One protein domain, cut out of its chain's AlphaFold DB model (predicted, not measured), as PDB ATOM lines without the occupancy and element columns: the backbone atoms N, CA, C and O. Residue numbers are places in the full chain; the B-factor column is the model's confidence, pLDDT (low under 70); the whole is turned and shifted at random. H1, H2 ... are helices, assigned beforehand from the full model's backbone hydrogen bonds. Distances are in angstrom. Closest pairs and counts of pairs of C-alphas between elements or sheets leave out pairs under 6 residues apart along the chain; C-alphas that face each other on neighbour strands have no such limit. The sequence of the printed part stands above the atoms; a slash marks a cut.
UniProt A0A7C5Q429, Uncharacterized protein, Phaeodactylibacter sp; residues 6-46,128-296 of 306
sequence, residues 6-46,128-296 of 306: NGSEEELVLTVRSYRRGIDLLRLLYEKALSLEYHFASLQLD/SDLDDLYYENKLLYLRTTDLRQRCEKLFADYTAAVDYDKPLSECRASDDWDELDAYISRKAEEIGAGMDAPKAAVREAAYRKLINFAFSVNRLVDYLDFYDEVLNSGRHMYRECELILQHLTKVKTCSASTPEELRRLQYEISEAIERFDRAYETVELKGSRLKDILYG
ATOM      1  N   ASN A   6       8.485   6.354 -32.346       54.88
ATOM      2  CA  ASN A   6       7.152   6.714 -31.824       54.88
ATOM      3  C   ASN A   6       7.148   7.243 -30.377       54.88
ATOM      4  O   ASN A   6       6.237   7.971 -30.004       54.88
ATOM      5  N   GLY A   7       8.121   6.854 -29.546       64.00
ATOM      6  CA  GLY A   7       8.095   7.179 -28.114       64.00
ATOM      7  C   GLY A   7       8.544   8.608 -27.808       64.00
ATOM      8  O   GLY A   7       8.008   9.241 -26.907       64.00
ATOM      9  N   SER A   8       9.515   9.125 -28.566       73.81
ATOM     10  CA  SER A   8      10.042  10.483 -28.385       73.81
ATOM     11  C   SER A   8       9.094  11.565 -28.891       73.81
ATOM     12  O   SER A   8       8.998  12.627 -28.279       73.81
ATOM     13  N   GLU A   9       8.394  11.303 -29.995       81.81
ATOM     14  CA  GLU A   9       7.411  12.238 -30.548       81.81
ATOM     15  C   GLU A   9       6.185  12.351 -29.629       81.81
ATOM     16  O   GLU A   9       5.745  13.456 -29.309       81.81
ATOM     17  N   GLU A  10       5.687  11.220 -29.120       86.12
ATOM     18  CA  GLU A  10       4.589  11.185 -28.149       86.12
ATOM     19  C   GLU A  10       4.951  11.927 -26.847       86.12
ATOM     20  O   GLU A  10       4.168  12.744 -26.358       86.12
ATOM     21  N   GLU A  11       6.164  11.721 -26.324       87.56
ATOM     22  CA  GLU A  11       6.664  12.409 -25.126       87.56
ATOM     23  C   GLU A  11       6.747  13.933 -25.319       87.56
ATOM     24  O   GLU A  11       6.341  14.699 -24.435       87.56
ATOM     25  N   LEU A  12       7.220  14.387 -26.486       90.19
ATOM     26  CA  LEU A  12       7.265  15.807 -26.835       90.19
ATOM     27  C   LEU A  12       5.858  16.411 -26.872       90.19
ATOM     28  O   LEU A  12       5.612  17.436 -26.235       90.19
ATOM     29  N   VAL A  13       4.925  15.765 -27.576       90.75
ATOM     30  CA  VAL A  13       3.542  16.246 -27.714       90.75
ATOM     31  C   VAL A  13       2.858  16.360 -26.351       90.75
ATOM     32  O   VAL A  13       2.243  17.391 -26.057       90.75
ATOM     33  N   LEU A  14       2.982  15.337 -25.500       89.81
ATOM     34  CA  LEU A  14       2.390  15.340 -24.161       89.81
ATOM     35  C   LEU A  14       2.997  16.431 -23.273       89.81
ATOM     36  O   LEU A  14       2.262  17.169 -22.613       89.81
ATOM     37  N   THR A  15       4.321  16.593 -23.296       90.94
ATOM     38  CA  THR A  15       5.008  17.603 -22.480       90.94
ATOM     39  C   THR A  15       4.654  19.025 -22.921       90.94
ATOM     40  O   THR A  15       4.371  19.877 -22.082       90.94
ATOM     41  N   VAL A  16       4.602  19.295 -24.229       93.00
ATOM     42  CA  VAL A  16       4.213  20.614 -24.762       93.00
ATOM     43  C   VAL A  16       2.753  20.928 -24.434       93.00
ATOM     44  O   VAL A  16       2.434  22.053 -24.047       93.00
ATOM     45  N   ARG A  17       1.856  19.938 -24.530       91.88
ATOM     46  CA  ARG A  17       0.453  20.092 -24.117       91.88
ATOM     47  C   ARG A  17       0.349  20.442 -22.632       91.88
ATOM     48  O   ARG A  17      -0.345  21.394 -22.285       91.88
ATOM     49  N   SER A  18       1.066  19.707 -21.785       90.44
ATOM     50  CA  SER A  18       1.147  19.935 -20.337       90.44
ATOM     51  C   SER A  18       1.645  21.349 -20.021       90.44
ATOM     52  O   SER A  18       1.070  22.056 -19.196       90.44
ATOM     53  N   TYR A  19       2.672  21.795 -20.746       93.25
ATOM     54  CA  TYR A  19       3.247  23.127 -20.603       93.25
ATOM     55  C   TYR A  19       2.241  24.240 -20.947       93.25
ATOM     56  O   TYR A  19       2.062  25.184 -20.180       93.25
ATOM     57  N   ARG A  20       1.517  24.113 -22.068       94.56
ATOM     58  CA  ARG A  20       0.451  25.060 -22.451       94.56
ATOM     59  C   ARG A  20      -0.659  25.134 -21.410       94.56
ATOM     60  O   ARG A  20      -1.060  26.221 -21.011       94.56
ATOM     61  N   ARG A  21      -1.107  23.976 -20.916       91.75
ATOM     62  CA  ARG A  21      -2.099  23.912 -19.835       91.75
ATOM     63  C   ARG A  21      -1.607  24.585 -18.560       91.75
ATOM     64  O   ARG A  21      -2.401  25.211 -17.867       91.75
ATOM     65  N   GLY A  22      -0.312  24.506 -18.265       92.81
ATOM     66  CA  GLY A  22       0.267  25.237 -17.146       92.81
ATOM     67  C   GLY A  22       0.210  26.758 -17.316       92.81
ATOM     68  O   GLY A  22      -0.077  27.449 -16.342       92.81
ATOM     69  N   ILE A  23       0.385  27.285 -18.533       94.75
ATOM     70  CA  ILE A  23       0.183  28.716 -18.825       94.75
ATOM     71  C   ILE A  23      -1.282  29.125 -18.619       94.75
ATOM     72  O   ILE A  23      -1.538  30.119 -17.935       94.75
ATOM     73  N   ASP A  24      -2.238  28.341 -19.132       91.75
ATOM     74  CA  ASP A  24      -3.674  28.579 -18.902       91.75
ATOM     75  C   ASP A  24      -3.987  28.632 -17.398       91.75
ATOM     76  O   ASP A  24      -4.738  29.489 -16.919       91.75
ATOM     77  N   LEU A  25      -3.377  27.723 -16.637       92.06
ATOM     78  CA  LEU A  25      -3.561  27.635 -15.200       92.06
ATOM     79  C   LEU A  25      -2.956  28.829 -14.463       92.06
ATOM     80  O   LEU A  25      -3.602  29.383 -13.579       92.06
ATOM     81  N   LEU A  26      -1.751  29.257 -14.841       94.38
ATOM     82  CA  LEU A  26      -1.114  30.457 -14.297       94.38
ATOM     83  C   LEU A  26      -1.969  31.702 -14.534       94.38
ATOM     84  O   LEU A  26      -2.171  32.484 -13.606       94.38
ATOM     85  N   ARG A  27      -2.536  31.847 -15.738       93.88
ATOM     86  CA  ARG A  27      -3.477  32.927 -16.057       93.88
ATOM     87  C   ARG A  27      -4.684  32.904 -15.118       93.88
ATOM     88  O   ARG A  27      -5.006  33.925 -14.516       93.88
ATOM     89  N   LEU A  28      -5.327  31.746 -14.956       91.94
ATOM     90  CA  LEU A  28      -6.474  31.594 -14.057       91.94
ATOM     91  C   LEU A  28      -6.108  31.921 -12.602       91.94
ATOM     92  O   LEU A  28      -6.810  32.686 -11.942       91.94
ATOM     93  N   LEU A  29      -5.013  31.347 -12.103       93.19
ATOM     94  CA  LEU A  29      -4.538  31.528 -10.732       93.19
ATOM     95  C   LEU A  29      -4.207  32.986 -10.428       93.19
ATOM     96  O   LEU A  29      -4.463  33.450  -9.317       93.19
ATOM     97  N   TYR A  30      -3.684  33.714 -11.408       95.25
ATOM     98  CA  TYR A  30      -3.395  35.130 -11.265       95.25
ATOM     99  C   TYR A  30      -4.662  35.975 -11.108       95.25
ATOM    100  O   TYR A  30      -4.734  36.802 -10.199       95.25
ATOM    101  N   GLU A  31      -5.705  35.719 -11.908       93.62
ATOM    102  CA  GLU A  31      -7.006  36.383 -11.725       93.62
ATOM    103  C   GLU A  31      -7.618  36.058 -10.357       93.62
ATOM    104  O   GLU A  31      -8.174  36.932  -9.688       93.62
ATOM    105  N   LYS A  32      -7.491  34.803  -9.905       92.88
ATOM    106  CA  LYS A  32      -7.956  34.404  -8.571       92.88
ATOM    107  C   LYS A  32      -7.179  35.116  -7.468       92.88
ATOM    108  O   LYS A  32      -7.805  35.596  -6.528       92.88
ATOM    109  N   ALA A  33      -5.857  35.242  -7.595       93.94
ATOM    110  CA  ALA A  33      -5.027  35.970  -6.638       93.94
ATOM    111  C   ALA A  33      -5.413  37.459  -6.561       93.94
ATOM    112  O   ALA A  33      -5.588  37.982  -5.463       93.94
ATOM    113  N   LEU A  34      -5.637  38.117  -7.706       93.62
ATOM    114  CA  LEU A  34      -6.120  39.504  -7.764       93.62
ATOM    115  C   LEU A  34      -7.491  39.670  -7.094       93.62
ATOM    116  O   LEU A  34      -7.700  40.589  -6.302       93.62
ATOM    117  N   SER A  35      -8.425  38.768  -7.393       92.25
ATOM    118  CA  SER A  35      -9.766  38.798  -6.807       92.25
ATOM    119  C   SER A  35      -9.733  38.548  -5.295       92.25
ATOM    120  O   SER A  35     -10.443  39.228  -4.558       92.25
ATOM    121  N   LEU A  36      -8.886  37.629  -4.816       92.44
ATOM    122  CA  LEU A  36      -8.666  37.392  -3.385       92.44
ATOM    123  C   LEU A  36      -8.096  38.628  -2.685       92.44
ATOM    124  O   LEU A  36      -8.560  38.985  -1.606       92.44
ATOM    125  N   GLU A  37      -7.111  39.296  -3.288       91.62
ATOM    126  CA  GLU A  37      -6.539  40.532  -2.747       91.62
ATOM    127  C   GLU A  37      -7.627  41.604  -2.561       91.62
ATOM    128  O   GLU A  37      -7.768  42.165  -1.473       91.62
ATOM    129  N   TYR A  38      -8.469  41.810  -3.581       91.06
ATOM    130  CA  TYR A  38      -9.608  42.728  -3.495       91.06
ATOM    131  C   TYR A  38     -10.632  42.301  -2.433       91.06
ATOM    132  O   TYR A  38     -11.129  43.138  -1.679       91.06
ATOM    133  N   HIS A  39     -10.928  41.001  -2.342       90.81
ATOM    134  CA  HIS A  39     -11.877  40.444  -1.378       90.81
ATOM    135  C   HIS A  39     -11.520  40.828   0.059       90.81
ATOM    136  O   HIS A  39     -12.343  41.423   0.753       90.81
ATOM    137  N   PHE A  40     -10.282  40.570   0.486       88.88
ATOM    138  CA  PHE A  40      -9.854  40.875   1.855       88.88
ATOM    139  C   PHE A  40      -9.624  42.369   2.103       88.88
ATOM    140  O   PHE A  40      -9.870  42.852   3.210       88.88
ATOM    141  N   ALA A  41      -9.235  43.130   1.077       87.44
ATOM    142  CA  ALA A  41      -9.173  44.589   1.173       87.44
ATOM    143  C   ALA A  41     -10.564  45.222   1.381       87.44
ATOM    144  O   ALA A  41     -10.690  46.252   2.042       87.44
ATOM    145  N   SER A  42     -11.618  44.606   0.835       85.25
ATOM    146  CA  SER A  42     -12.980  45.149   0.860       85.25
ATOM    147  C   SER A  42     -13.737  44.954   2.178       85.25
ATOM    148  O   SER A  42     -14.774  45.582   2.367       85.25
ATOM    149  N   LEU A  43     -13.226  44.135   3.105       80.12
ATOM    150  CA  LEU A  43     -13.907  43.811   4.366       80.12
ATOM    151  C   LEU A  43     -14.069  45.005   5.330       80.12
ATOM    152  O   LEU A  43     -14.816  44.887   6.294       80.12
ATOM    153  N   GLN A  44     -13.406  46.145   5.083       73.62
ATOM    154  CA  GLN A  44     -13.573  47.422   5.811       73.62
ATOM    155  C   GLN A  44     -13.645  47.304   7.352       73.62
ATOM    156  O   GLN A  44     -14.308  48.109   8.013       73.62
ATOM    157  N   LEU A  45     -12.939  46.329   7.940       80.81
ATOM    158  CA  LEU A  45     -13.011  46.062   9.378       80.81
ATOM    159  C   LEU A  45     -12.587  47.277  10.212       80.81
ATOM    160  O   LEU A  45     -13.254  47.570  11.194       80.81
ATOM    161  N   ASP A  46     -11.582  48.049   9.778       77.56
ATOM    162  CA  ASP A  46     -11.124  49.274  10.461       77.56
ATOM    163  C   ASP A  46     -12.291  50.192  10.873       77.56
ATOM    164  O   ASP A  46     -12.449  50.555  12.039       77.56
ATOM    165  N   SER A 128     -11.353  44.206  22.074       86.81
ATOM    166  CA  SER A 128     -10.254  43.234  22.040       86.81
ATOM    167  C   SER A 128     -10.508  42.128  21.012       86.81
ATOM    168  O   SER A 128      -9.649  41.874  20.176       86.81
ATOM    169  N   ASP A 129     -11.696  41.516  21.038       87.62
ATOM    170  CA  ASP A 129     -12.053  40.446  20.098       87.62
ATOM    171  C   ASP A 129     -12.066  40.947  18.641       87.62
ATOM    172  O   ASP A 129     -11.694  40.241  17.706       87.62
ATOM    173  N   LEU A 130     -12.515  42.185  18.431       86.31
ATOM    174  CA  LEU A 130     -12.566  42.822  17.122       86.31
ATOM    175  C   LEU A 130     -11.177  43.212  16.595       86.31
ATOM    176  O   LEU A 130     -10.932  43.085  15.394       86.31
ATOM    177  N   ASP A 131     -10.277  43.670  17.466       87.19
ATOM    178  CA  ASP A 131      -8.889  43.978  17.118       87.19
ATOM    179  C   ASP A 131      -8.160  42.713  16.632       87.19
ATOM    180  O   ASP A 131      -7.418  42.772  15.648       87.19
ATOM    181  N   ASP A 132      -8.419  41.554  17.247       87.62
ATOM    182  CA  ASP A 132      -7.874  40.273  16.784       87.62
ATOM    183  C   ASP A 132      -8.320  39.974  15.339       87.62
ATOM    184  O   ASP A 132      -7.480  39.747  14.459       87.62
ATOM    185  N   LEU A 133      -9.621  40.115  15.042       86.94
ATOM    186  CA  LEU A 133     -10.156  39.942  13.682       86.94
ATOM    187  C   LEU A 133      -9.531  40.907  12.669       86.94
ATOM    188  O   LEU A 133      -9.279  40.548  11.514       86.94
ATOM    189  N   TYR A 134      -9.274  42.146  13.087       88.56
ATOM    190  CA  TYR A 134      -8.619  43.133  12.242       88.56
ATOM    191  C   TYR A 134      -7.217  42.700  11.821       88.56
ATOM    192  O   TYR A 134      -6.884  42.723  10.626       88.56
ATOM    193  N   TYR A 135      -6.386  42.323  12.792       89.25
ATOM    194  CA  TYR A 135      -5.006  41.948  12.514       89.25
ATOM    195  C   TYR A 135      -4.932  40.667  11.687       89.25
ATOM    196  O   TYR A 135      -4.118  40.598  10.763       89.25
ATOM    197  N   GLU A 136      -5.810  39.698  11.935       88.75
ATOM    198  CA  GLU A 136      -5.902  38.484  11.124       88.75
ATOM    199  C   GLU A 136      -6.281  38.775   9.670       88.75
ATOM    200  O   GLU A 136      -5.598  38.310   8.751       88.75
ATOM    201  N   ASN A 137      -7.299  39.610   9.436       89.75
ATOM    202  CA  ASN A 137      -7.671  40.023   8.081       89.75
ATOM    203  C   ASN A 137      -6.509  40.726   7.364       89.75
ATOM    204  O   ASN A 137      -6.240  40.478   6.186       89.75
ATOM    205  N   LYS A 138      -5.769  41.577   8.084       90.56
ATOM    206  CA  LYS A 138      -4.601  42.279   7.539       90.56
ATOM    207  C   LYS A 138      -3.462  41.323   7.190       90.56
ATOM    208  O   LYS A 138      -2.829  41.485   6.146       90.56
ATOM    209  N   LEU A 139      -3.212  40.314   8.024       90.94
ATOM    210  CA  LEU A 139      -2.245  39.256   7.729       90.94
ATOM    211  C   LEU A 139      -2.660  38.456   6.490       90.94
ATOM    212  O   LEU A 139      -1.816  38.173   5.640       90.94
ATOM    213  N   LEU A 140      -3.947  38.139   6.338       90.81
ATOM    214  CA  LEU A 140      -4.455  37.452   5.150       90.81
ATOM    215  C   LEU A 140      -4.328  38.291   3.881       90.81
ATOM    216  O   LEU A 140      -3.868  37.767   2.868       90.81
ATOM    217  N   TYR A 141      -4.634  39.587   3.942       91.81
ATOM    218  CA  TYR A 141      -4.389  40.515   2.836       91.81
ATOM    219  C   TYR A 141      -2.906  40.537   2.405       91.81
ATOM    220  O   TYR A 141      -2.578  40.532   1.216       91.81
ATOM    221  N   LEU A 142      -1.975  40.496   3.361       93.31
ATOM    222  CA  LEU A 142      -0.548  40.399   3.041       93.31
ATOM    223  C   LEU A 142      -0.193  39.054   2.389       93.31
ATOM    224  O   LEU A 142       0.599  39.020   1.447       93.31
ATOM    225  N   ARG A 143      -0.796  37.946   2.836       93.81
ATOM    226  CA  ARG A 143      -0.580  36.625   2.223       93.81
ATOM    227  C   ARG A 143      -1.157  36.522   0.813       93.81
ATOM    228  O   ARG A 143      -0.552  35.863  -0.026       93.81
ATOM    229  N   THR A 144      -2.278  37.179   0.517       93.06
ATOM    230  CA  THR A 144      -2.835  37.221  -0.848       93.06
ATOM    231  C   THR A 144      -1.996  38.102  -1.772       93.06
ATOM    232  O   THR A 144      -1.817  37.773  -2.944       93.06
ATOM    233  N   THR A 145      -1.373  39.150  -1.228       94.38
ATOM    234  CA  THR A 145      -0.353  39.926  -1.947       94.38
ATOM    235  C   THR A 145       0.875  39.064  -2.279       94.38
ATOM    236  O   THR A 145       1.343  39.081  -3.420       94.38
ATOM    237  N   ASP A 146       1.382  38.275  -1.321       95.69
ATOM    238  CA  ASP A 146       2.493  37.328  -1.546       95.69
ATOM    239  C   ASP A 146       2.118  36.262  -2.590       95.69
ATOM    240  O   ASP A 146       2.895  35.979  -3.500       95.69
ATOM    241  N   LEU A 147       0.889  35.738  -2.539       95.44
ATOM    242  CA  LEU A 147       0.343  34.820  -3.542       95.44
ATOM    243  C   LEU A 147       0.435  35.396  -4.959       95.44
ATOM    244  O   LEU A 147       1.005  34.760  -5.847       95.44
ATOM    245  N   ARG A 148      -0.031  36.632  -5.165       96.38
ATOM    246  CA  ARG A 148       0.066  37.310  -6.464       96.38
ATOM    247  C   ARG A 148       1.518  37.494  -6.916       96.38
ATOM    248  O   ARG A 148       1.840  37.211  -8.069       96.38
ATOM    249  N   GLN A 149       2.401  37.952  -6.027       96.44
ATOM    250  CA  GLN A 149       3.816  38.177  -6.352       96.44
ATOM    251  C   GLN A 149       4.549  36.877  -6.703       96.44
ATOM    252  O   GLN A 149       5.363  36.845  -7.627       96.44
ATOM    253  N   ARG A 150       4.244  35.782  -6.003       96.56
ATOM    254  CA  ARG A 150       4.785  34.460  -6.327       96.56
ATOM    255  C   ARG A 150       4.265  33.936  -7.656       96.56
ATOM    256  O   ARG A 150       5.032  33.289  -8.357       96.56
ATOM    257  N   CYS A 151       3.022  34.244  -8.023       97.19
ATOM    258  CA  CYS A 151       2.473  33.898  -9.333       97.19
ATOM    259  C   CYS A 151       3.231  34.599 -10.472       97.19
ATOM    260  O   CYS A 151       3.631  33.946 -11.430       97.19
ATOM    261  N   GLU A 152       3.509  35.903 -10.331       96.81
ATOM    262  CA  GLU A 152       4.331  36.673 -11.283       96.81
ATOM    263  C   GLU A 152       5.722  36.063 -11.446       96.81
ATOM    264  O   GLU A 152       6.189  35.829 -12.561       96.81
ATOM    265  N   LYS A 153       6.376  35.760 -10.317       96.75
ATOM    266  CA  LYS A 153       7.696  35.133 -10.326       96.75
ATOM    267  C   LYS A 153       7.655  33.756 -10.982       96.75
ATOM    268  O   LYS A 153       8.507  33.460 -11.813       96.75
ATOM    269  N   LEU A 154       6.668  32.934 -10.626       96.88
ATOM    270  CA  LEU A 154       6.491  31.615 -11.212       96.88
ATOM    271  C   LEU A 154       6.284  31.721 -12.719       96.88
ATOM    272  O   LEU A 154       6.910  30.966 -13.442       96.88
ATOM    273  N   PHE A 155       5.470  32.657 -13.203       97.75
ATOM    274  CA  PHE A 155       5.270  32.852 -14.636       97.75
ATOM    275  C   PHE A 155       6.565  33.222 -15.364       97.75
ATOM    276  O   PHE A 155       6.856  32.623 -16.399       97.75
ATOM    277  N   ALA A 156       7.376  34.130 -14.815       97.00
ATOM    278  CA  ALA A 156       8.690  34.449 -15.376       97.00
ATOM    279  C   ALA A 156       9.611  33.211 -15.406       97.00
ATOM    280  O   ALA A 156      10.198  32.877 -16.433       97.00
ATOM    281  N   ASP A 157       9.669  32.467 -14.300       95.19
ATOM    282  CA  ASP A 157      10.434  31.221 -14.187       95.19
ATOM    283  C   ASP A 157       9.918  30.116 -15.131       95.19
ATOM    284  O   ASP A 157      10.694  29.263 -15.568       95.19
ATOM    285  N   TYR A 158       8.615  30.108 -15.418       95.62
ATOM    286  CA  TYR A 158       7.941  29.150 -16.288       95.62
ATOM    287  C   TYR A 158       8.285  29.435 -17.750       95.62
ATOM    288  O   TYR A 158       8.753  28.541 -18.454       95.62
ATOM    289  N   THR A 159       8.108  30.694 -18.165       96.75
ATOM    290  CA  THR A 159       8.262  31.196 -19.540       96.75
ATOM    291  C   THR A 159       9.712  31.381 -19.986       96.75
ATOM    292  O   THR A 159       9.989  31.352 -21.186       96.75
ATOM    293  N   ALA A 160      10.665  31.405 -19.050       95.06
ATOM    294  CA  ALA A 160      12.094  31.337 -19.353       95.06
ATOM    295  C   ALA A 160      12.476  30.112 -20.211       95.06
ATOM    296  O   ALA A 160      13.446  30.160 -20.964       95.06
ATOM    297  N   ALA A 161      11.714  29.011 -20.151       93.44
ATOM    298  CA  ALA A 161      11.962  27.826 -20.979       93.44
ATOM    299  C   ALA A 161      11.771  28.076 -22.490       93.44
ATOM    300  O   ALA A 161      12.325  27.337 -23.313       93.44
ATOM    301  N   VAL A 162      11.005  29.108 -22.851       96.06
ATOM    302  CA  VAL A 162      10.717  29.509 -24.234       96.06
ATOM    303  C   VAL A 162      11.312  30.870 -24.595       96.06
ATOM    304  O   VAL A 162      11.017  31.370 -25.673       96.06
ATOM    305  N   ASP A 163      12.174  31.431 -23.740       95.25
ATOM    306  CA  ASP A 163      12.806  32.746 -23.926       95.25
ATOM    307  C   ASP A 163      11.780  33.892 -24.079       95.25
ATOM    308  O   ASP A 163      11.919  34.766 -24.937       95.25
ATOM    309  N   TYR A 164      10.711  33.856 -23.275       96.44
ATOM    310  CA  TYR A 164       9.715  34.925 -23.197       96.44
ATOM    311  C   TYR A 164       9.929  35.751 -21.921       96.44
ATOM    312  O   TYR A 164       9.872  35.215 -20.817       96.44
ATOM    313  N   ASP A 165      10.178  37.054 -22.087       94.69
ATOM    314  CA  ASP A 165      10.707  37.923 -21.022       94.69
ATOM    315  C   ASP A 165       9.674  38.883 -20.401       94.69
ATOM    316  O   ASP A 165       9.960  39.526 -19.387       94.69
ATOM    317  N   LYS A 166       8.482  39.033 -20.997       96.12
ATOM    318  CA  LYS A 166       7.473  39.974 -20.481       96.12
ATOM    319  C   LYS A 166       6.873  39.436 -19.169       96.12
ATOM    320  O   LYS A 166       6.524  38.254 -19.107       96.12
ATOM    321  N   PRO A 167       6.699  40.265 -18.123       96.12
ATOM    322  CA  PRO A 167       6.080  39.836 -16.869       96.12
ATOM    323  C   PRO A 167       4.593  39.503 -17.058       96.12
ATOM    324  O   PRO A 167       3.955  39.948 -18.016       96.12
ATOM    325  N   LEU A 168       4.014  38.747 -16.121       96.69
ATOM    326  CA  LEU A 168       2.631  38.264 -16.218       96.69
ATOM    327  C   LEU A 168       1.623  39.416 -16.258       96.69
ATOM    328  O   LEU A 168       0.702  39.406 -17.073       96.69
ATOM    329  N   SER A 169       1.819  40.428 -15.414       95.44
ATOM    330  CA  SER A 169       1.005  41.651 -15.413       95.44
ATOM    331  C   SER A 169       0.988  42.371 -16.764       95.44
ATOM    332  O   SER A 169      -0.075  42.820 -17.193       95.44
ATOM    333  N   GLU A 170       2.134  42.464 -17.444       96.44
ATOM    334  CA  GLU A 170       2.240  43.094 -18.764       96.44
ATOM    335  C   GLU A 170       1.618  42.213 -19.845       96.44
ATOM    336  O   GLU A 170       0.745  42.688 -20.563       96.44
ATOM    337  N   CYS A 171       1.968  40.921 -19.874       95.94
ATOM    338  CA  CYS A 171       1.378  39.916 -20.763       95.94
ATOM    339  C   CYS A 171      -0.158  39.960 -20.721       95.94
ATOM    340  O   CYS A 171      -0.831  40.014 -21.748       95.94
ATOM    341  N   ARG A 172      -0.722  40.026 -19.510       94.62
ATOM    342  CA  ARG A 172      -2.158  40.175 -19.282       94.62
ATOM    343  C   ARG A 172      -2.699  41.512 -19.787       94.62
ATOM    344  O   ARG A 172      -3.782  41.538 -20.362       94.62
ATOM    345  N   ALA A 173      -2.008  42.618 -19.512       95.06
ATOM    346  CA  ALA A 173      -2.474  43.958 -19.861       95.06
ATOM    347  C   ALA A 173      -2.471  44.213 -21.375       95.06
ATOM    348  O   ALA A 173      -3.346  44.926 -21.866       95.06
ATOM    349  N   SER A 174      -1.516  43.632 -22.103       95.06
ATOM    350  CA  SER A 174      -1.417  43.722 -23.563       95.06
ATOM    351  C   SER A 174      -2.090  42.566 -24.312       95.06
ATOM    352  O   SER A 174      -2.036  42.561 -25.536       95.06
ATOM    353  N   ASP A 175      -2.718  41.621 -23.601       93.12
ATOM    354  CA  ASP A 175      -3.342  40.406 -24.155       93.12
ATOM    355  C   ASP A 175      -2.383  39.564 -25.023       93.12
ATOM    356  O   ASP A 175      -2.727  39.075 -26.094       93.12
ATOM    357  N   ASP A 176      -1.148  39.389 -24.549       94.44
ATOM    358  CA  ASP A 176      -0.024  38.836 -25.320       94.44
ATOM    359  C   ASP A 176       0.031  37.297 -25.375       94.44
ATOM    360  O   ASP A 176       1.063  36.687 -25.656       94.44
ATOM    361  N   TRP A 177      -1.086  36.638 -25.069       94.88
ATOM    362  CA  TRP A 177      -1.146  35.180 -24.933       94.88
ATOM    363  C   TRP A 177      -0.885  34.454 -26.253       94.88
ATOM    364  O   TRP A 177      -0.241  33.405 -26.254       94.88
ATOM    365  N   ASP A 178      -1.344  35.025 -27.368       94.88
ATOM    366  CA  ASP A 178      -1.117  34.473 -28.707       94.88
ATOM    367  C   ASP A 178       0.361  34.575 -29.112       94.88
ATOM    368  O   ASP A 178       0.909  33.651 -29.721       94.88
ATOM    369  N   GLU A 179       1.036  35.671 -28.739       96.00
ATOM    370  CA  GLU A 179       2.481  35.808 -28.947       96.00
ATOM    371  C   GLU A 179       3.219  34.747 -28.121       96.00
ATOM    372  O   GLU A 179       4.022  33.993 -28.677       96.00
ATOM    373  N   LEU A 180       2.889  34.589 -26.835       96.56
ATOM    374  CA  LEU A 180       3.459  33.539 -25.989       96.56
ATOM    375  C   LEU A 180       3.246  32.127 -26.573       96.56
ATOM    376  O   LEU A 180       4.190  31.332 -26.596       96.56
ATOM    377  N   ASP A 181       2.064  31.803 -27.105       96.00
ATOM    378  CA  ASP A 181       1.834  30.500 -27.748       96.00
ATOM    379  C   ASP A 181       2.693  30.302 -29.010       96.00
ATOM    380  O   ASP A 181       3.199  29.202 -29.265       96.00
ATOM    381  N   ALA A 182       2.956  31.370 -29.768       96.75
ATOM    382  CA  ALA A 182       3.877  31.325 -30.900       96.75
ATOM    383  C   ALA A 182       5.339  31.088 -30.464       96.75
ATOM    384  O   ALA A 182       6.097  30.414 -31.172       96.75
ATOM    385  N   TYR A 183       5.759  31.605 -29.301       97.19
ATOM    386  CA  TYR A 183       7.055  31.269 -28.691       97.19
ATOM    387  C   TYR A 183       7.119  29.787 -28.293       97.19
ATOM    388  O   TYR A 183       8.092  29.107 -28.627       97.19
ATOM    389  N   ILE A 184       6.062  29.264 -27.663       96.94
ATOM    390  CA  ILE A 184       5.958  27.843 -27.294       96.94
ATOM    391  C   ILE A 184       6.037  26.953 -28.536       96.94
ATOM    392  O   ILE A 184       6.811  25.995 -28.551       96.94
ATOM    393  N   SER A 185       5.284  27.285 -29.587       96.94
ATOM    394  CA  SER A 185       5.248  26.523 -30.840       96.94
ATOM    395  C   SER A 185       6.619  26.470 -31.514       96.94
ATOM    396  O   SER A 185       7.113  25.379 -31.795       96.94
ATOM    397  N   ARG A 186       7.293  27.621 -31.675       96.94
ATOM    398  CA  ARG A 186       8.664  27.663 -32.220       96.94
ATOM    399  C   ARG A 186       9.624  26.814 -31.401       96.94
ATOM    400  O   ARG A 186      10.410  26.053 -31.961       96.94
ATOM    401  N   LYS A 187       9.563  26.918 -30.073       96.31
ATOM    402  CA  LYS A 187      10.457  26.155 -29.201       96.31
ATOM    403  C   LYS A 187      10.180  24.653 -29.278       96.31
ATOM    404  O   LYS A 187      11.128  23.871 -29.277       96.31
ATOM    405  N   ALA A 188       8.918  24.247 -29.385       95.31
ATOM    406  CA  ALA A 188       8.530  22.851 -29.570       95.31
ATOM    407  C   ALA A 188       9.041  22.284 -30.906       95.31
ATOM    408  O   ALA A 188       9.612  21.195 -30.921       95.31
ATOM    409  N   GLU A 189       8.917  23.040 -32.000       95.56
ATOM    410  CA  GLU A 189       9.458  22.668 -33.315       95.56
ATOM    411  C   GLU A 189      10.988  22.526 -33.284       95.56
ATOM    412  O   GLU A 189      11.531  21.543 -33.793       95.56
ATOM    413  N   GLU A 190      11.695  23.456 -32.628       94.81
ATOM    414  CA  GLU A 190      13.145  23.358 -32.417       94.81
ATOM    415  C   GLU A 190      13.544  22.094 -31.645       94.81
ATOM    416  O   GLU A 190      14.572  21.482 -31.949       94.81
ATOM    417  N   ILE A 191      12.776  21.734 -30.612       94.56
ATOM    418  CA  ILE A 191      13.027  20.535 -29.808       94.56
ATOM    419  C   ILE A 191      12.811  19.292 -30.672       94.56
ATOM    420  O   ILE A 191      13.722  18.470 -30.745       94.56
ATOM    421  N   GLY A 192      11.679  19.188 -31.374       94.19
ATOM    422  CA  GLY A 192      11.375  18.054 -32.254       94.19
ATOM    423  C   GLY A 192      12.452  17.842 -33.318       94.19
ATOM    424  O   GLY A 192      13.071  16.782 -33.376       94.19
ATOM    425  N   ALA A 193      12.800  18.898 -34.061       93.56
ATOM    426  CA  ALA A 193      13.870  18.835 -35.058       93.56
ATOM    427  C   ALA A 193      15.235  18.451 -34.448       93.56
ATOM    428  O   ALA A 193      16.060  17.793 -35.088       93.56
ATOM    429  N   GLY A 194      15.494  18.864 -33.204       92.44
ATOM    430  CA  GLY A 194      16.698  18.505 -32.465       92.44
ATOM    431  C   GLY A 194      16.731  17.043 -32.007       92.44
ATOM    432  O   GLY A 194      17.813  16.453 -31.979       92.44
ATOM    433  N   MET A 195      15.580  16.447 -31.682       90.50
ATOM    434  CA  MET A 195      15.453  15.039 -31.278       90.50
ATOM    435  C   MET A 195      15.708  14.082 -32.451       90.50
ATOM    436  O   MET A 195      16.371  13.061 -32.260       90.50
ATOM    437  N   ASP A 196      15.316  14.470 -33.666       89.69
ATOM    438  CA  ASP A 196      15.551  13.695 -34.896       89.69
ATOM    439  C   ASP A 196      16.944  13.932 -35.507       89.69
ATOM    440  O   ASP A 196      17.335  13.319 -36.507       89.69
ATOM    441  N   ALA A 197      17.741  14.826 -34.914       91.12
ATOM    442  CA  ALA A 197      19.033  15.196 -35.463       91.12
ATOM    443  C   ALA A 197      20.013  14.003 -35.485       91.12
ATOM    444  O   ALA A 197      20.135  13.258 -34.507       91.12
ATOM    445  N   PRO A 198      20.844  13.852 -36.536       87.94
ATOM    446  CA  PRO A 198      21.777  12.727 -36.652       87.94
ATOM    447  C   PRO A 198      22.904  12.766 -35.605       87.94
ATOM    448  O   PRO A 198      23.432  11.724 -35.204       87.94
ATOM    449  N   LYS A 199      23.264  13.958 -35.111       94.19
ATOM    450  CA  LYS A 199      24.328  14.154 -34.115       94.19
ATOM    451  C   LYS A 199      23.803  13.943 -32.693       94.19
ATOM    452  O   LYS A 199      22.918  14.665 -32.249       94.19
ATOM    453  N   ALA A 200      24.437  13.039 -31.939       90.81
ATOM    454  CA  ALA A 200      24.058  12.727 -30.556       90.81
ATOM    455  C   ALA A 200      24.033  13.953 -29.626       90.81
ATOM    456  O   ALA A 200      23.090  14.109 -28.862       90.81
ATOM    457  N   ALA A 201      25.014  14.855 -29.746       93.75
ATOM    458  CA  ALA A 201      25.067  16.080 -28.942       93.75
ATOM    459  C   ALA A 201      23.862  17.014 -29.175       93.75
ATOM    460  O   ALA A 201      23.427  17.696 -28.253       93.75
ATOM    461  N   VAL A 202      23.311  17.037 -30.396       92.62
ATOM    462  CA  VAL A 202      22.129  17.852 -30.729       92.62
ATOM    463  C   VAL A 202      20.874  17.235 -30.113       92.62
ATOM    464  O   VAL A 202      20.101  17.951 -29.484       92.62
ATOM    465  N   ARG A 203      20.734  15.905 -30.194       92.25
ATOM    466  CA  ARG A 203      19.637  15.182 -29.536       92.25
ATOM    467  C   ARG A 203      19.648  15.384 -28.027       92.25
ATOM    468  O   ARG A 203      18.620  15.700 -27.443       92.25
ATOM    469  N   GLU A 204      20.812  15.258 -27.392       91.38
ATOM    470  CA  GLU A 204      20.943  15.464 -25.947       91.38
ATOM    471  C   GLU A 204      20.535  16.887 -25.533       91.38
ATOM    472  O   GLU A 204      19.826  17.067 -24.543       91.38
ATOM    473  N   ALA A 205      20.924  17.901 -26.311       92.88
ATOM    474  CA  ALA A 205      20.504  19.276 -26.064       92.88
ATOM    475  C   ALA A 205      18.980  19.456 -26.196       92.88
ATOM    476  O   ALA A 205      18.383  20.177 -25.395       92.88
ATOM    477  N   ALA A 206      18.342  18.782 -27.158       92.75
ATOM    478  CA  ALA A 206      16.890  18.803 -27.329       92.75
ATOM    479  C   ALA A 206      16.156  18.147 -26.146       92.75
ATOM    480  O   ALA A 206      15.242  18.753 -25.589       92.75
ATOM    481  N   TYR A 207      16.622  16.986 -25.672       91.75
ATOM    482  CA  TYR A 207      16.069  16.351 -24.468       91.75
ATOM    483  C   TYR A 207      16.205  17.233 -23.222       91.75
ATOM    484  O   TYR A 207      15.281  17.306 -22.417       91.75
ATOM    485  N   ARG A 208      17.316  17.967 -23.059       92.88
ATOM    486  CA  ARG A 208      17.456  18.930 -21.948       92.88
ATOM    487  C   ARG A 208      16.429  20.060 -22.025       92.88
ATOM    488  O   ARG A 208      15.871  20.436 -20.999       92.88
ATOM    489  N   LYS A 209      16.154  20.586 -23.224       93.50
ATOM    490  CA  LYS A 209      15.097  21.589 -23.426       93.50
ATOM    491  C   LYS A 209      13.709  21.022 -23.092       93.50
ATOM    492  O   LYS A 209      12.932  21.702 -22.433       93.50
ATOM    493  N   LEU A 210      13.427  19.775 -23.477       92.25
ATOM    494  CA  LEU A 210      12.181  19.085 -23.128       92.25
ATOM    495  C   LEU A 210      12.020  18.918 -21.606       92.25
ATOM    496  O   LEU A 210      10.958  19.192 -21.054       92.25
ATOM    497  N   ILE A 211      13.102  18.555 -20.910       91.88
ATOM    498  CA  ILE A 211      13.126  18.470 -19.442       91.88
ATOM    499  C   ILE A 211      12.808  19.825 -18.802       91.88
ATOM    500  O   ILE A 211      12.100  19.860 -17.798       91.88
ATOM    501  N   ASN A 212      13.268  20.943 -19.375       92.75
ATOM    502  CA  ASN A 212      12.930  22.269 -18.850       92.75
ATOM    503  C   ASN A 212      11.416  22.531 -18.892       92.75
ATOM    504  O   ASN A 212      10.886  23.079 -17.930       92.75
ATOM    505  N   PHE A 213      10.709  22.091 -19.941       92.81
ATOM    506  CA  PHE A 213       9.247  22.216 -20.006       92.81
ATOM    507  C   PHE A 213       8.583  21.419 -18.879       92.81
ATOM    508  O   PHE A 213       7.761  21.957 -18.138       92.81
ATOM    509  N   ALA A 214       8.985  20.158 -18.700       88.88
ATOM    510  CA  ALA A 214       8.472  19.313 -17.623       88.88
ATOM    511  C   ALA A 214       8.784  19.894 -16.228       88.88
ATOM    512  O   ALA A 214       7.959  19.836 -15.318       88.88
ATOM    513  N   PHE A 215       9.959  20.501 -16.050       91.00
ATOM    514  CA  PHE A 215      10.348  21.123 -14.789       91.00
ATOM    515  C   PHE A 215       9.525  22.377 -14.470       91.00
ATOM    516  O   PHE A 215       9.135  22.566 -13.317       91.00
ATOM    517  N   SER A 216       9.201  23.196 -15.477       91.88
ATOM    518  CA  SER A 216       8.276  24.323 -15.318       91.88
ATOM    519  C   SER A 216       6.901  23.851 -14.831       91.88
ATOM    520  O   SER A 216       6.361  24.430 -13.889       91.88
ATOM    521  N   VAL A 217       6.372  22.748 -15.381       89.12
ATOM    522  CA  VAL A 217       5.108  22.138 -14.919       89.12
ATOM    523  C   VAL A 217       5.181  21.714 -13.446       89.12
ATOM    524  O   VAL A 217       4.241  21.970 -12.699       89.12
ATOM    525  N   ASN A 218       6.295  21.140 -12.985       86.56
ATOM    526  CA  ASN A 218       6.429  20.739 -11.578       86.56
ATOM    527  C   ASN A 218       6.399  21.934 -10.610       86.56
ATOM    528  O   ASN A 218       5.734  21.866  -9.581       86.56
ATOM    529  N   ARG A 219       7.042  23.057 -10.955       89.50
ATOM    530  CA  ARG A 219       7.025  24.280 -10.122       89.50
ATOM    531  C   ARG A 219       5.620  24.855  -9.931       89.50
ATOM    532  O   ARG A 219       5.338  25.486  -8.916       89.50
ATOM    533  N   LEU A 220       4.740  24.651 -10.909       91.31
ATOM    534  CA  LEU A 220       3.339  25.051 -10.814       91.31
ATOM    535  C   LEU A 220       2.578  24.242  -9.759       91.31
ATOM    536  O   LEU A 220       1.714  24.797  -9.088       91.31
ATOM    537  N   VAL A 221       2.925  22.966  -9.569       85.62
ATOM    538  CA  VAL A 221       2.330  22.128  -8.517       85.62
ATOM    539  C   VAL A 221       2.667  22.682  -7.132       85.62
ATOM    540  O   VAL A 221       1.757  22.872  -6.330       85.62
ATOM    541  N   ASP A 222       3.925  23.057  -6.887       86.94
ATOM    542  CA  ASP A 222       4.338  23.652  -5.604       86.94
ATOM    543  C   ASP A 222       3.574  24.955  -5.295       86.94
ATOM    544  O   ASP A 222       3.232  25.255  -4.150       86.94
ATOM    545  N   TYR A 223       3.279  25.754  -6.325       92.31
ATOM    546  CA  TYR A 223       2.485  26.970  -6.163       92.31
ATOM    547  C   TYR A 223       1.008  26.682  -5.871       92.31
ATOM    548  O   TYR A 223       0.380  27.437  -5.130       92.31
ATOM    549  N   LEU A 224       0.442  25.603  -6.420       90.44
ATOM    550  CA  LEU A 224      -0.937  25.199  -6.132       90.44
ATOM    551  C   LEU A 224      -1.122  24.806  -4.666       90.44
ATOM    552  O   LEU A 224      -2.140  25.168  -4.075       90.44
ATOM    553  N   ASP A 225      -0.128  24.151  -4.067       88.75
ATOM    554  CA  ASP A 225      -0.137  23.851  -2.635       88.75
ATOM    555  C   ASP A 225      -0.165  25.147  -1.811       88.75
ATOM    556  O   ASP A 225      -1.003  25.312  -0.923       88.75
ATOM    557  N   PHE A 226       0.671  26.128  -2.167       91.50
ATOM    558  CA  PHE A 226       0.659  27.439  -1.511       91.50
ATOM    559  C   PHE A 226      -0.667  28.196  -1.707       91.50
ATOM    560  O   PHE A 226      -1.164  28.837  -0.778       91.50
ATOM    561  N   TYR A 227      -1.266  28.117  -2.897       92.75
ATOM    562  CA  TYR A 227      -2.586  28.684  -3.168       92.75
ATOM    563  C   TYR A 227      -3.653  28.067  -2.249       92.75
ATOM    564  O   TYR A 227      -4.418  28.804  -1.621       92.75
ATOM    565  N   ASP A 228      -3.678  26.738  -2.098       90.31
ATOM    566  CA  ASP A 228      -4.630  26.066  -1.203       90.31
ATOM    567  C   ASP A 228      -4.382  26.408   0.275       90.31
ATOM    568  O   ASP A 228      -5.337  26.630   1.020       90.31
ATOM    569  N   GLU A 229      -3.124  26.549   0.706       91.50
ATOM    570  CA  GLU A 229      -2.795  27.032   2.052       91.50
ATOM    571  C   GLU A 229      -3.374  28.424   2.335       91.50
ATOM    572  O   GLU A 229      -3.923  28.656   3.416       91.50
ATOM    573  N   VAL A 230      -3.275  29.361   1.384       92.44
ATOM    574  CA  VAL A 230      -3.869  30.701   1.528       92.44
ATOM    575  C   VAL A 230      -5.391  30.604   1.639       92.44
ATOM    576  O   VAL A 230      -5.980  31.238   2.520       92.44
ATOM    577  N   LEU A 231      -6.033  29.764   0.819       92.19
ATOM    578  CA  LEU A 231      -7.477  29.544   0.904       92.19
ATOM    579  C   LEU A 231      -7.905  28.927   2.241       92.19
ATOM    580  O   LEU A 231      -8.906  29.346   2.824       92.19
ATOM    581  N   ASN A 232      -7.155  27.945   2.740       91.19
ATOM    582  CA  ASN A 232      -7.423  27.300   4.022       91.19
ATOM    583  C   ASN A 232      -7.298  28.285   5.187       91.19
ATOM    584  O   ASN A 232      -8.149  28.278   6.076       91.19
ATOM    585  N   SER A 233      -6.297  29.167   5.167       91.19
ATOM    586  CA  SER A 233      -6.181  30.218   6.180       91.19
ATOM    587  C   SER A 233      -7.314  31.240   6.094       91.19
ATOM    588  O   SER A 233      -7.822  31.649   7.132       91.19
ATOM    589  N   GLY A 234      -7.769  31.594   4.887       91.88
ATOM    590  CA  GLY A 234      -8.965  32.425   4.710       91.88
ATOM    591  C   GLY A 234     -10.207  31.796   5.350       91.88
ATOM    592  O   GLY A 234     -10.910  32.450   6.117       91.88
ATOM    593  N   ARG A 235     -10.435  30.495   5.115       90.94
ATOM    594  CA  ARG A 235     -11.525  29.736   5.756       90.94
ATOM    595  C   ARG A 235     -11.397  29.683   7.276       90.94
ATOM    596  O   ARG A 235     -12.411  29.726   7.966       90.94
ATOM    597  N   HIS A 236     -10.178  29.545   7.793       90.62
ATOM    598  CA  HIS A 236      -9.933  29.525   9.234       90.62
ATOM    599  C   HIS A 236     -10.347  30.844   9.886       90.62
ATOM    600  O   HIS A 236     -11.189  30.821  10.780       90.62
ATOM    601  N   MET A 237      -9.858  31.972   9.359       89.81
ATOM    602  CA  MET A 237     -10.230  33.304   9.845       89.81
ATOM    603  C   MET A 237     -11.747  33.498   9.805       89.81
ATOM    604  O   MET A 237     -12.335  33.959  10.772       89.81
ATOM    605  N   TYR A 238     -12.425  33.090   8.728       91.12
ATOM    606  CA  TYR A 238     -13.882  33.218   8.678       91.12
ATOM    607  C   TYR A 238     -14.612  32.430   9.767       91.12
ATOM    608  O   TYR A 238     -15.580  32.937  10.332       91.12
ATOM    609  N   ARG A 239     -14.143  31.225  10.107       89.50
ATOM    610  CA  ARG A 239     -14.703  30.459  11.231       89.50
ATOM    611  C   ARG A 239     -14.462  31.167  12.561       89.50
ATOM    612  O   ARG A 239     -15.352  31.170  13.406       89.50
ATOM    613  N   GLU A 240     -13.293  31.773  12.744       89.06
ATOM    614  CA  GLU A 240     -12.986  32.575  13.933       89.06
ATOM    615  C   GLU A 240     -13.882  33.813  14.019       89.06
ATOM    616  O   GLU A 240     -14.513  34.021  15.057       89.06
ATOM    617  N   CYS A 241     -14.071  34.542  12.911       88.06
ATOM    618  CA  CYS A 241     -15.040  35.635  12.809       88.06
ATOM    619  C   CYS A 241     -16.440  35.190  13.240       88.06
ATOM    620  O   CYS A 241     -17.073  35.848  14.063       88.06
ATOM    621  N   GLU A 242     -16.944  34.070  12.715       88.62
ATOM    622  CA  GLU A 242     -18.267  33.564  13.086       88.62
ATOM    623  C   GLU A 242     -18.360  33.218  14.578       88.62
ATOM    624  O   GLU A 242     -19.357  33.556  15.220       88.62
ATOM    625  N   LEU A 243     -17.340  32.570  15.147       88.44
ATOM    626  CA  LEU A 243     -17.309  32.209  16.566       88.44
ATOM    627  C   LEU A 243     -17.284  33.444  17.470       88.44
ATOM    628  O   LEU A 243     -18.086  33.521  18.405       88.44
ATOM    629  N   ILE A 244     -16.420  34.415  17.164       87.44
ATOM    630  CA  ILE A 244     -16.314  35.685  17.888       87.44
ATOM    631  C   ILE A 244     -17.640  36.438  17.809       87.44
ATOM    632  O   ILE A 244     -18.235  36.777  18.832       87.44
ATOM    633  N   LEU A 245     -18.189  36.618  16.609       85.81
ATOM    634  CA  LEU A 245     -19.433  37.359  16.433       85.81
ATOM    635  C   LEU A 245     -20.620  36.668  17.118       85.81
ATOM    636  O   LEU A 245     -21.469  37.349  17.694       85.81
ATOM    637  N   GLN A 246     -20.689  35.333  17.105       84.44
ATOM    638  CA  GLN A 246     -21.696  34.588  17.864       84.44
ATOM    639  C   GLN A 246     -21.516  34.726  19.377       84.44
ATOM    640  O   GLN A 246     -22.509  34.735  20.109       84.44
ATOM    641  N   HIS A 247     -20.277  34.785  19.866       83.81
ATOM    642  CA  HIS A 247     -20.007  35.024  21.277       83.81
ATOM    643  C   HIS A 247     -20.517  36.410  21.683       83.81
ATOM    644  O   HIS A 247     -21.335  36.513  22.600       83.81
ATOM    645  N   LEU A 248     -20.148  37.444  20.924       80.44
ATOM    646  CA  LEU A 248     -20.516  38.837  21.180       80.44
ATOM    647  C   LEU A 248     -22.031  39.084  21.207       80.44
ATOM    648  O   LEU A 248     -22.486  39.982  21.920       80.44
ATOM    649  N   THR A 249     -22.825  38.286  20.484       75.31
ATOM    650  CA  THR A 249     -24.296  38.371  20.520       75.31
ATOM    651  C   THR A 249     -24.959  37.531  21.601       75.31
ATOM    652  O   THR A 249     -26.081  37.845  21.998       75.31
ATOM    653  N   LYS A 250     -24.305  36.464  22.076       70.25
ATOM    654  CA  LYS A 250     -24.838  35.562  23.112       70.25
ATOM    655  C   LYS A 250     -24.477  35.990  24.529       70.25
ATOM    656  O   LYS A 250     -25.200  35.624  25.460       70.25
ATOM    657  N   VAL A 251     -23.364  36.705  24.718       67.81
ATOM    658  CA  VAL A 251     -23.013  37.284  26.021       67.81
ATOM    659  C   VAL A 251     -24.211  38.094  26.500       67.81
ATOM    660  O   VAL A 251     -24.729  38.915  25.748       67.81
ATOM    661  N   LYS A 252     -24.677  37.834  27.734       60.09
ATOM    662  CA  LYS A 252     -25.717  38.643  28.384       60.09
ATOM    663  C   LYS A 252     -25.278  40.098  28.300       60.09
ATOM    664  O   LYS A 252     -24.416  40.534  29.059       60.09
ATOM    665  N   THR A 253     -25.848  40.825  27.354       60.31
ATOM    666  CA  THR A 253     -25.570  42.234  27.172       60.31
ATOM    667  C   THR A 253     -26.055  42.959  28.422       60.31
ATOM    668  O   THR A 253     -27.118  42.659  28.965       60.31
ATOM    669  N   CYS A 254     -25.303  43.963  28.870       64.31
ATOM    670  CA  CYS A 254     -25.728  44.920  29.904       64.31
ATOM    671  C   CYS A 254     -26.917  45.801  29.462       64.31
ATOM    672  O   CYS A 254     -27.262  46.780  30.115       64.31
ATOM    673  N   SER A 255     -27.489  45.459  28.312       57.97
ATOM    674  CA  SER A 255     -28.436  46.163  27.469       57.97
ATOM    675  C   SER A 255     -29.448  45.124  26.982       57.97
ATOM    676  O   SER A 255     -29.098  43.962  26.760       57.97
ATOM    677  N   ALA A 256     -30.700  45.525  26.784       58.38
ATOM    678  CA  ALA A 256     -31.728  44.639  26.233       58.38
ATOM    679  C   ALA A 256     -31.585  44.420  24.711       58.38
ATOM    680  O   ALA A 256     -32.330  43.625  24.139       58.38
ATOM    681  N   SER A 257     -30.657  45.123  24.048       61.59
ATOM    682  CA  SER A 257     -30.522  45.126  22.590       61.59
ATOM    683  C   SER A 257     -29.069  45.008  22.122       61.59
ATOM    684  O   SER A 257     -28.187  45.773  22.514       61.59
ATOM    685  N   THR A 258     -28.823  44.044  21.239       68.31
ATOM    686  CA  THR A 258     -27.581  43.958  20.468       68.31
ATOM    687  C   THR A 258     -27.445  45.198  19.574       68.31
ATOM    688  O   THR A 258     -28.413  45.518  18.865       68.31
ATOM    689  N   PRO A 259     -26.271  45.861  19.541       75.06
ATOM    690  CA  PRO A 259     -26.029  46.995  18.649       75.06
ATOM    691  C   PRO A 259     -26.378  46.661  17.197       75.06
ATOM    692  O   PRO A 259     -26.181  45.530  16.737       75.06
ATOM    693  N   GLU A 260     -26.934  47.626  16.469       79.38
ATOM    694  CA  GLU A 260     -27.278  47.434  15.059       79.38
ATOM    695  C   GLU A 260     -26.017  47.216  14.214       79.38
ATOM    696  O   GLU A 260     -26.000  46.379  13.316       79.38
ATOM    697  N   GLU A 261     -24.937  47.900  14.573       79.31
ATOM    698  CA  GLU A 261     -23.620  47.830  13.953       79.31
ATOM    699  C   GLU A 261     -23.035  46.415  14.038       79.31
ATOM    700  O   GLU A 261     -22.503  45.915  13.050       79.31
ATOM    701  N   LEU A 262     -23.215  45.726  15.172       82.81
ATOM    702  CA  LEU A 262     -22.738  44.351  15.346       82.81
ATOM    703  C   LEU A 262     -23.533  43.373  14.468       82.81
ATOM    704  O   LEU A 262     -22.963  42.456  13.880       82.81
ATOM    705  N   ARG A 263     -24.848  43.592  14.323       83.50
ATOM    706  CA  ARG A 263     -25.700  42.803  13.415       83.50
ATOM    707  C   ARG A 263     -25.355  43.042  11.945       83.50
ATOM    708  O   ARG A 263     -25.382  42.102  11.156       83.50
ATOM    709  N   ARG A 264     -25.020  44.281  11.575       86.06
ATOM    710  CA  ARG A 264     -24.552  44.615  10.222       86.06
ATOM    711  C   ARG A 264     -23.216  43.942   9.917       86.06
ATOM    712  O   ARG A 264     -23.112  43.301   8.880       86.06
ATOM    713  N   LEU A 265     -22.255  44.002  10.843       86.88
ATOM    714  CA  LEU A 265     -20.967  43.319  10.697       86.88
ATOM    715  C   LEU A 265     -21.146  41.804  10.515       86.88
ATOM    716  O   LEU A 265     -20.529  41.211   9.638       86.88
ATOM    717  N   GLN A 266     -22.042  41.181  11.286       87.75
ATOM    718  CA  GLN A 266     -22.396  39.771  11.097       87.75
ATOM    719  C   GLN A 266     -22.893  39.463   9.691       87.75
ATOM    720  O   GLN A 266     -22.419  38.515   9.074       87.75
ATOM    721  N   TYR A 267     -23.829  40.265   9.186       89.19
ATOM    722  CA  TYR A 267     -24.363  40.081   7.844       89.19
ATOM    723  C   TYR A 267     -23.279  40.222   6.767       89.19
ATOM    724  O   TYR A 267     -23.177  39.368   5.891       89.19
ATOM    725  N   GLU A 268     -22.444  41.259   6.862       88.19
ATOM    726  CA  GLU A 268     -21.355  41.519   5.912       88.19
ATOM    727  C   GLU A 268     -20.333  40.379   5.888       88.19
ATOM    728  O   GLU A 268     -19.918  39.937   4.816       88.19
ATOM    729  N   ILE A 269     -19.969  39.853   7.059       88.81
ATOM    730  CA  ILE A 269     -19.054  38.716   7.171       88.81
ATOM    731  C   ILE A 269     -19.684  37.451   6.591       88.81
ATOM    732  O   ILE A 269     -19.035  36.759   5.812       88.81
ATOM    733  N   SER A 270     -20.952  37.162   6.897       89.81
ATOM    734  CA  SER A 270     -21.655  36.018   6.306       89.81
ATOM    735  C   SER A 270     -21.737  36.110   4.779       89.81
ATOM    736  O   SER A 270     -21.528  35.113   4.088       89.81
ATOM    737  N   GLU A 271     -21.984  37.301   4.232       90.44
ATOM    738  CA  GLU A 271     -21.986  37.512   2.784       90.44
ATOM    739  C   GLU A 271     -20.582  37.327   2.181       90.44
ATOM    740  O   GLU A 271     -20.426  36.701   1.127       90.44
ATOM    741  N   ALA A 272     -19.543  37.828   2.856       89.81
ATOM    742  CA  ALA A 272     -18.159  37.650   2.435       89.81
ATOM    743  C   ALA A 272     -17.746  36.168   2.416       89.81
ATOM    744  O   ALA A 272     -17.081  35.749   1.468       89.81
ATOM    745  N   ILE A 273     -18.185  35.369   3.394       89.38
ATOM    746  CA  ILE A 273     -17.971  33.913   3.437       89.38
ATOM    747  C   ILE A 273     -18.615  33.241   2.225       89.38
ATOM    748  O   ILE A 273     -17.954  32.512   1.488       89.38
ATOM    749  N   GLU A 274     -19.886  33.540   1.955       89.06
ATOM    750  CA  GLU A 274     -20.615  32.923   0.846       89.06
ATOM    751  C   GLU A 274     -19.999  33.278  -0.521       89.06
ATOM    752  O   GLU A 274     -19.977  32.471  -1.456       89.06
ATOM    753  N   ARG A 275     -19.490  34.507  -0.667       89.06
ATOM    754  CA  ARG A 275     -18.732  34.921  -1.856       89.06
ATOM    755  C   ARG A 275     -17.392  34.196  -1.939       89.06
ATOM    756  O   ARG A 275     -17.026  33.757  -3.027       89.06
ATOM    757  N   PHE A 276     -16.692  34.048  -0.816       89.81
ATOM    758  CA  PHE A 276     -15.396  33.383  -0.756       89.81
ATOM    759  C   PHE A 276     -15.490  31.910  -1.178       89.81
ATOM    760  O   PHE A 276     -14.770  31.480  -2.082       89.81
ATOM    761  N   ASP A 277     -16.431  31.165  -0.596       85.44
ATOM    762  CA  ASP A 277     -16.607  29.736  -0.875       85.44
ATOM    763  C   ASP A 277     -17.001  29.479  -2.336       85.44
ATOM    764  O   ASP A 277     -16.505  28.546  -2.962       85.44
ATOM    765  N   ARG A 278     -17.830  30.348  -2.933       84.38
ATOM    766  CA  ARG A 278     -18.233  30.210  -4.344       84.38
ATOM    767  C   ARG A 278     -17.155  30.625  -5.339       84.38
ATOM    768  O   ARG A 278     -17.071  30.046  -6.420       84.38
ATOM    769  N   ALA A 279     -16.391  31.673  -5.040       83.31
ATOM    770  CA  ALA A 279     -15.513  32.297  -6.025       83.31
ATOM    771  C   ALA A 279     -14.141  31.624  -6.124       83.31
ATOM    772  O   ALA A 279     -13.539  31.639  -7.204       83.31
ATOM    773  N   TYR A 280     -13.633  31.059  -5.028       81.50
ATOM    774  CA  TYR A 280     -12.227  30.650  -4.937       81.50
ATOM    775  C   TYR A 280     -12.021  29.143  -4.816       81.50
ATOM    776  O   TYR A 280     -10.905  28.671  -5.038       81.50
ATOM    777  N   GLU A 281     -13.081  28.378  -4.540       74.00
ATOM    778  CA  GLU A 281     -13.041  26.926  -4.654       74.00
ATOM    779  C   GLU A 281     -13.236  26.492  -6.110       74.00
ATOM    780  O   GLU A 281     -14.338  26.445  -6.650       74.00
ATOM    781  N   THR A 282     -12.131  26.156  -6.759       67.88
ATOM    782  CA  THR A 282     -12.112  25.559  -8.096       67.88
ATOM    783  C   THR A 282     -11.836  24.069  -7.958       67.88
ATOM    784  O   THR A 282     -10.721  23.658  -7.619       67.88
ATOM    785  N   VAL A 283     -12.862  23.253  -8.199       65.19
ATOM    786  CA  VAL A 283     -12.811  21.781  -8.117       65.19
ATOM    787  C   VAL A 283     -11.783  21.206  -9.105       65.19
ATOM    788  O   VAL A 283     -11.246  20.118  -8.909       65.19
ATOM    789  N   GLU A 284     -11.487  21.961 -10.159       64.56
ATOM    790  CA  GLU A 284     -10.499  21.683 -11.197       64.56
ATOM    791  C   GLU A 284      -9.057  21.715 -10.674       64.56
ATOM    792  O   GLU A 284      -8.199  21.024 -11.216       64.56
ATOM    793  N   LEU A 285      -8.785  22.458  -9.595       69.88
ATOM    794  CA  LEU A 285      -7.440  22.587  -9.016       69.88
ATOM    795  C   LEU A 285      -7.113  21.502  -7.982       69.88
ATOM    796  O   LEU A 285      -6.089  21.594  -7.310       69.88
ATOM    797  N   LYS A 286      -7.965  20.481  -7.824       68.06
ATOM    798  CA  LYS A 286      -7.808  19.454  -6.785       68.06
ATOM    799  C   LYS A 286      -7.692  18.040  -7.362       68.06
ATOM    800  O   LYS A 286      -8.393  17.649  -8.295       68.06
ATOM    801  N   GLY A 287      -6.845  17.233  -6.719       68.38
ATOM    802  CA  GLY A 287      -6.831  15.774  -6.850       68.38
ATOM    803  C   GLY A 287      -6.504  15.249  -8.251       68.38
ATOM    804  O   GLY A 287      -5.588  15.730  -8.916       68.38
ATOM    805  N   SER A 288      -7.226  14.210  -8.684       65.50
ATOM    806  CA  SER A 288      -7.010  13.569  -9.987       65.50
ATOM    807  C   SER A 288      -7.292  14.508 -11.156       65.50
ATOM    808  O   SER A 288      -6.556  14.469 -12.127       65.50
ATOM    809  N   ARG A 289      -8.263  15.425 -11.033       67.38
ATOM    810  CA  ARG A 289      -8.609  16.373 -12.105       67.38
ATOM    811  C   ARG A 289      -7.467  17.318 -12.450       67.38
ATOM    812  O   ARG A 289      -7.216  17.550 -13.625       67.38
ATOM    813  N   LEU A 290      -6.741  17.808 -11.447       75.25
ATOM    814  CA  LEU A 290      -5.542  18.611 -11.676       75.25
ATOM    815  C   LEU A 290      -4.466  17.802 -12.411       75.25
ATOM    816  O   LEU A 290      -3.819  18.315 -13.320       75.25
ATOM    817  N   LYS A 291      -4.285  16.528 -12.039       70.38
ATOM    818  CA  LYS A 291      -3.345  15.634 -12.729       70.38
ATOM    819  C   LYS A 291      -3.776  15.368 -14.168       70.38
ATOM    820  O   LYS A 291      -2.926  15.372 -15.048       70.38
ATOM    821  N   ASP A 292      -5.069  15.203 -14.414       67.69
ATOM    822  CA  ASP A 292      -5.615  15.007 -15.757       67.69
ATOM    823  C   ASP A 292      -5.439  16.279 -16.607       67.69
ATOM    824  O   ASP A 292      -5.041  16.193 -17.766       67.69
ATOM    825  N   ILE A 293      -5.627  17.467 -16.016       71.12
ATOM    826  CA  ILE A 293      -5.393  18.766 -16.670       71.12
ATOM    827  C   ILE A 293      -3.909  18.979 -16.994       71.12
ATOM    828  O   ILE A 293      -3.583  19.433 -18.090       71.12
ATOM    829  N   LEU A 294      -3.015  18.671 -16.050       74.31
ATOM    830  CA  LEU A 294      -1.584  18.933 -16.196       74.31
ATOM    831  C   LEU A 294      -0.852  17.873 -17.013       74.31
ATOM    832  O   LEU A 294       0.124  18.227 -17.650       74.31
ATOM    833  N   TYR A 295      -1.290  16.611 -17.000       74.31
ATOM    834  CA  TYR A 295      -0.564  15.496 -17.624       74.31
ATOM    835  C   TYR A 295      -1.365  14.755 -18.703       74.31
ATOM    836  O   TYR A 295      -0.820  13.878 -19.367       74.31
ATOM    837  N   GLY A 296      -2.632  15.118 -18.931       59.38
ATOM    838  CA  GLY A 296      -3.373  14.714 -20.124       59.38
ATOM    839  C   GLY A 296      -3.751  13.235 -20.206       59.38
ATOM    840  O   GLY A 296      -3.765  12.685 -21.307       59.38
TER     841      GLY A 296
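AT A GLANCE: This is residues 6 to 46 and 128 to 296 of the 306 residues of an uncharacterized protein of Phaeodactylibacter sp (UniProt A0A7C5Q429). A long rod of helices, in which H5 runs along most of the length and the long helices H1 and H2 lie beside it; H4 folds back beside one end of H5, and H6 folds back beside its other end. Short H7 packs on H1, short H3 packs on H2, and the loop at residues 251 to 256 sticks out at the H5 to H6 end. The printed part has 210 residues, with seven named helices, H1 to H7 in chain order, and no named strand; its class is all helix. It is loose, with a radius of gyration of the C-alphas of 23.1 A, and spans 88 by 33 by 22 A.

HOW THE PARTS SIT: H1, residues 6 to 41, is the hub, touching five other helices. H2, residues 128 to 162, touches H1 at a shallow tilt of 29 degrees, opposite ways, closest at the C-alphas of Ala 33 and Arg 148, 5.3 A apart. H3, residues 168 to 173, is about perpendicular to H2 at 89 degrees and touches it, closest at the C-alphas of Glu 152 and Leu 168, 5.5 A. H4, residues 177 to 195, touches residues 8 to 20 of H1 alone, closest at the C-alphas of Val 16 and Ala 188, 6.8 A. H5, residues 200 to 250, forms a helical hairpin with H4, closest at the C-alphas of Met 195 and Arg 203, 4.5 A. H5 touches H2 at a shallow tilt of 12 degrees, opposite ways, closest at the C-alphas of Tyr 158 and Ser 216, 4.9 A. H6, residues 260 to 280, forms a helical hairpin with H5, closest at the C-alphas of Leu 245 and Gln 266, 6.6 A. H1, H2, H4, H5 and H6 make a bundle, a group of helices set together. H7, residues 287 to 295, touches H1 at a steep tilt of 55 degrees, closest at the C-alphas of Ser 18 and Leu 294, 5.1 A. H4 and H6 are apart. Every O i to N i+4 pair is within hydrogen-bond range in H1, H3, H4, H6 and H7; in H2 29 of 31 are, in H5 46 of 47.

IN THESE COORDINATES: H1 begins at C-alpha 6 (7.152, 6.714, -31.824) and is 52.8 A long; H2 measures 52.6 A. H5, the longest with 51 residues, runs 76.1 A from C-alpha 200 (24.058, 12.727, -30.556). H4 measures 26.9 A and H6 30.1 A. H7 ends at C-alpha 295 (-0.564, 15.496, -17.624).

THE WHOLE: The C-alphas farthest apart, of Pro 198 and Ala 256, are 88.5 A apart. Residues 47 to 127 are not printed, and C-alphas 46 and 128 are 13.1 A apart across this cut. Of the links printed whole, none is long. The mean pLDDT of the printed part is 87.8; it is under 70 at residues 6 to 7, 251 to 258, 282 to 289, 292 and 296.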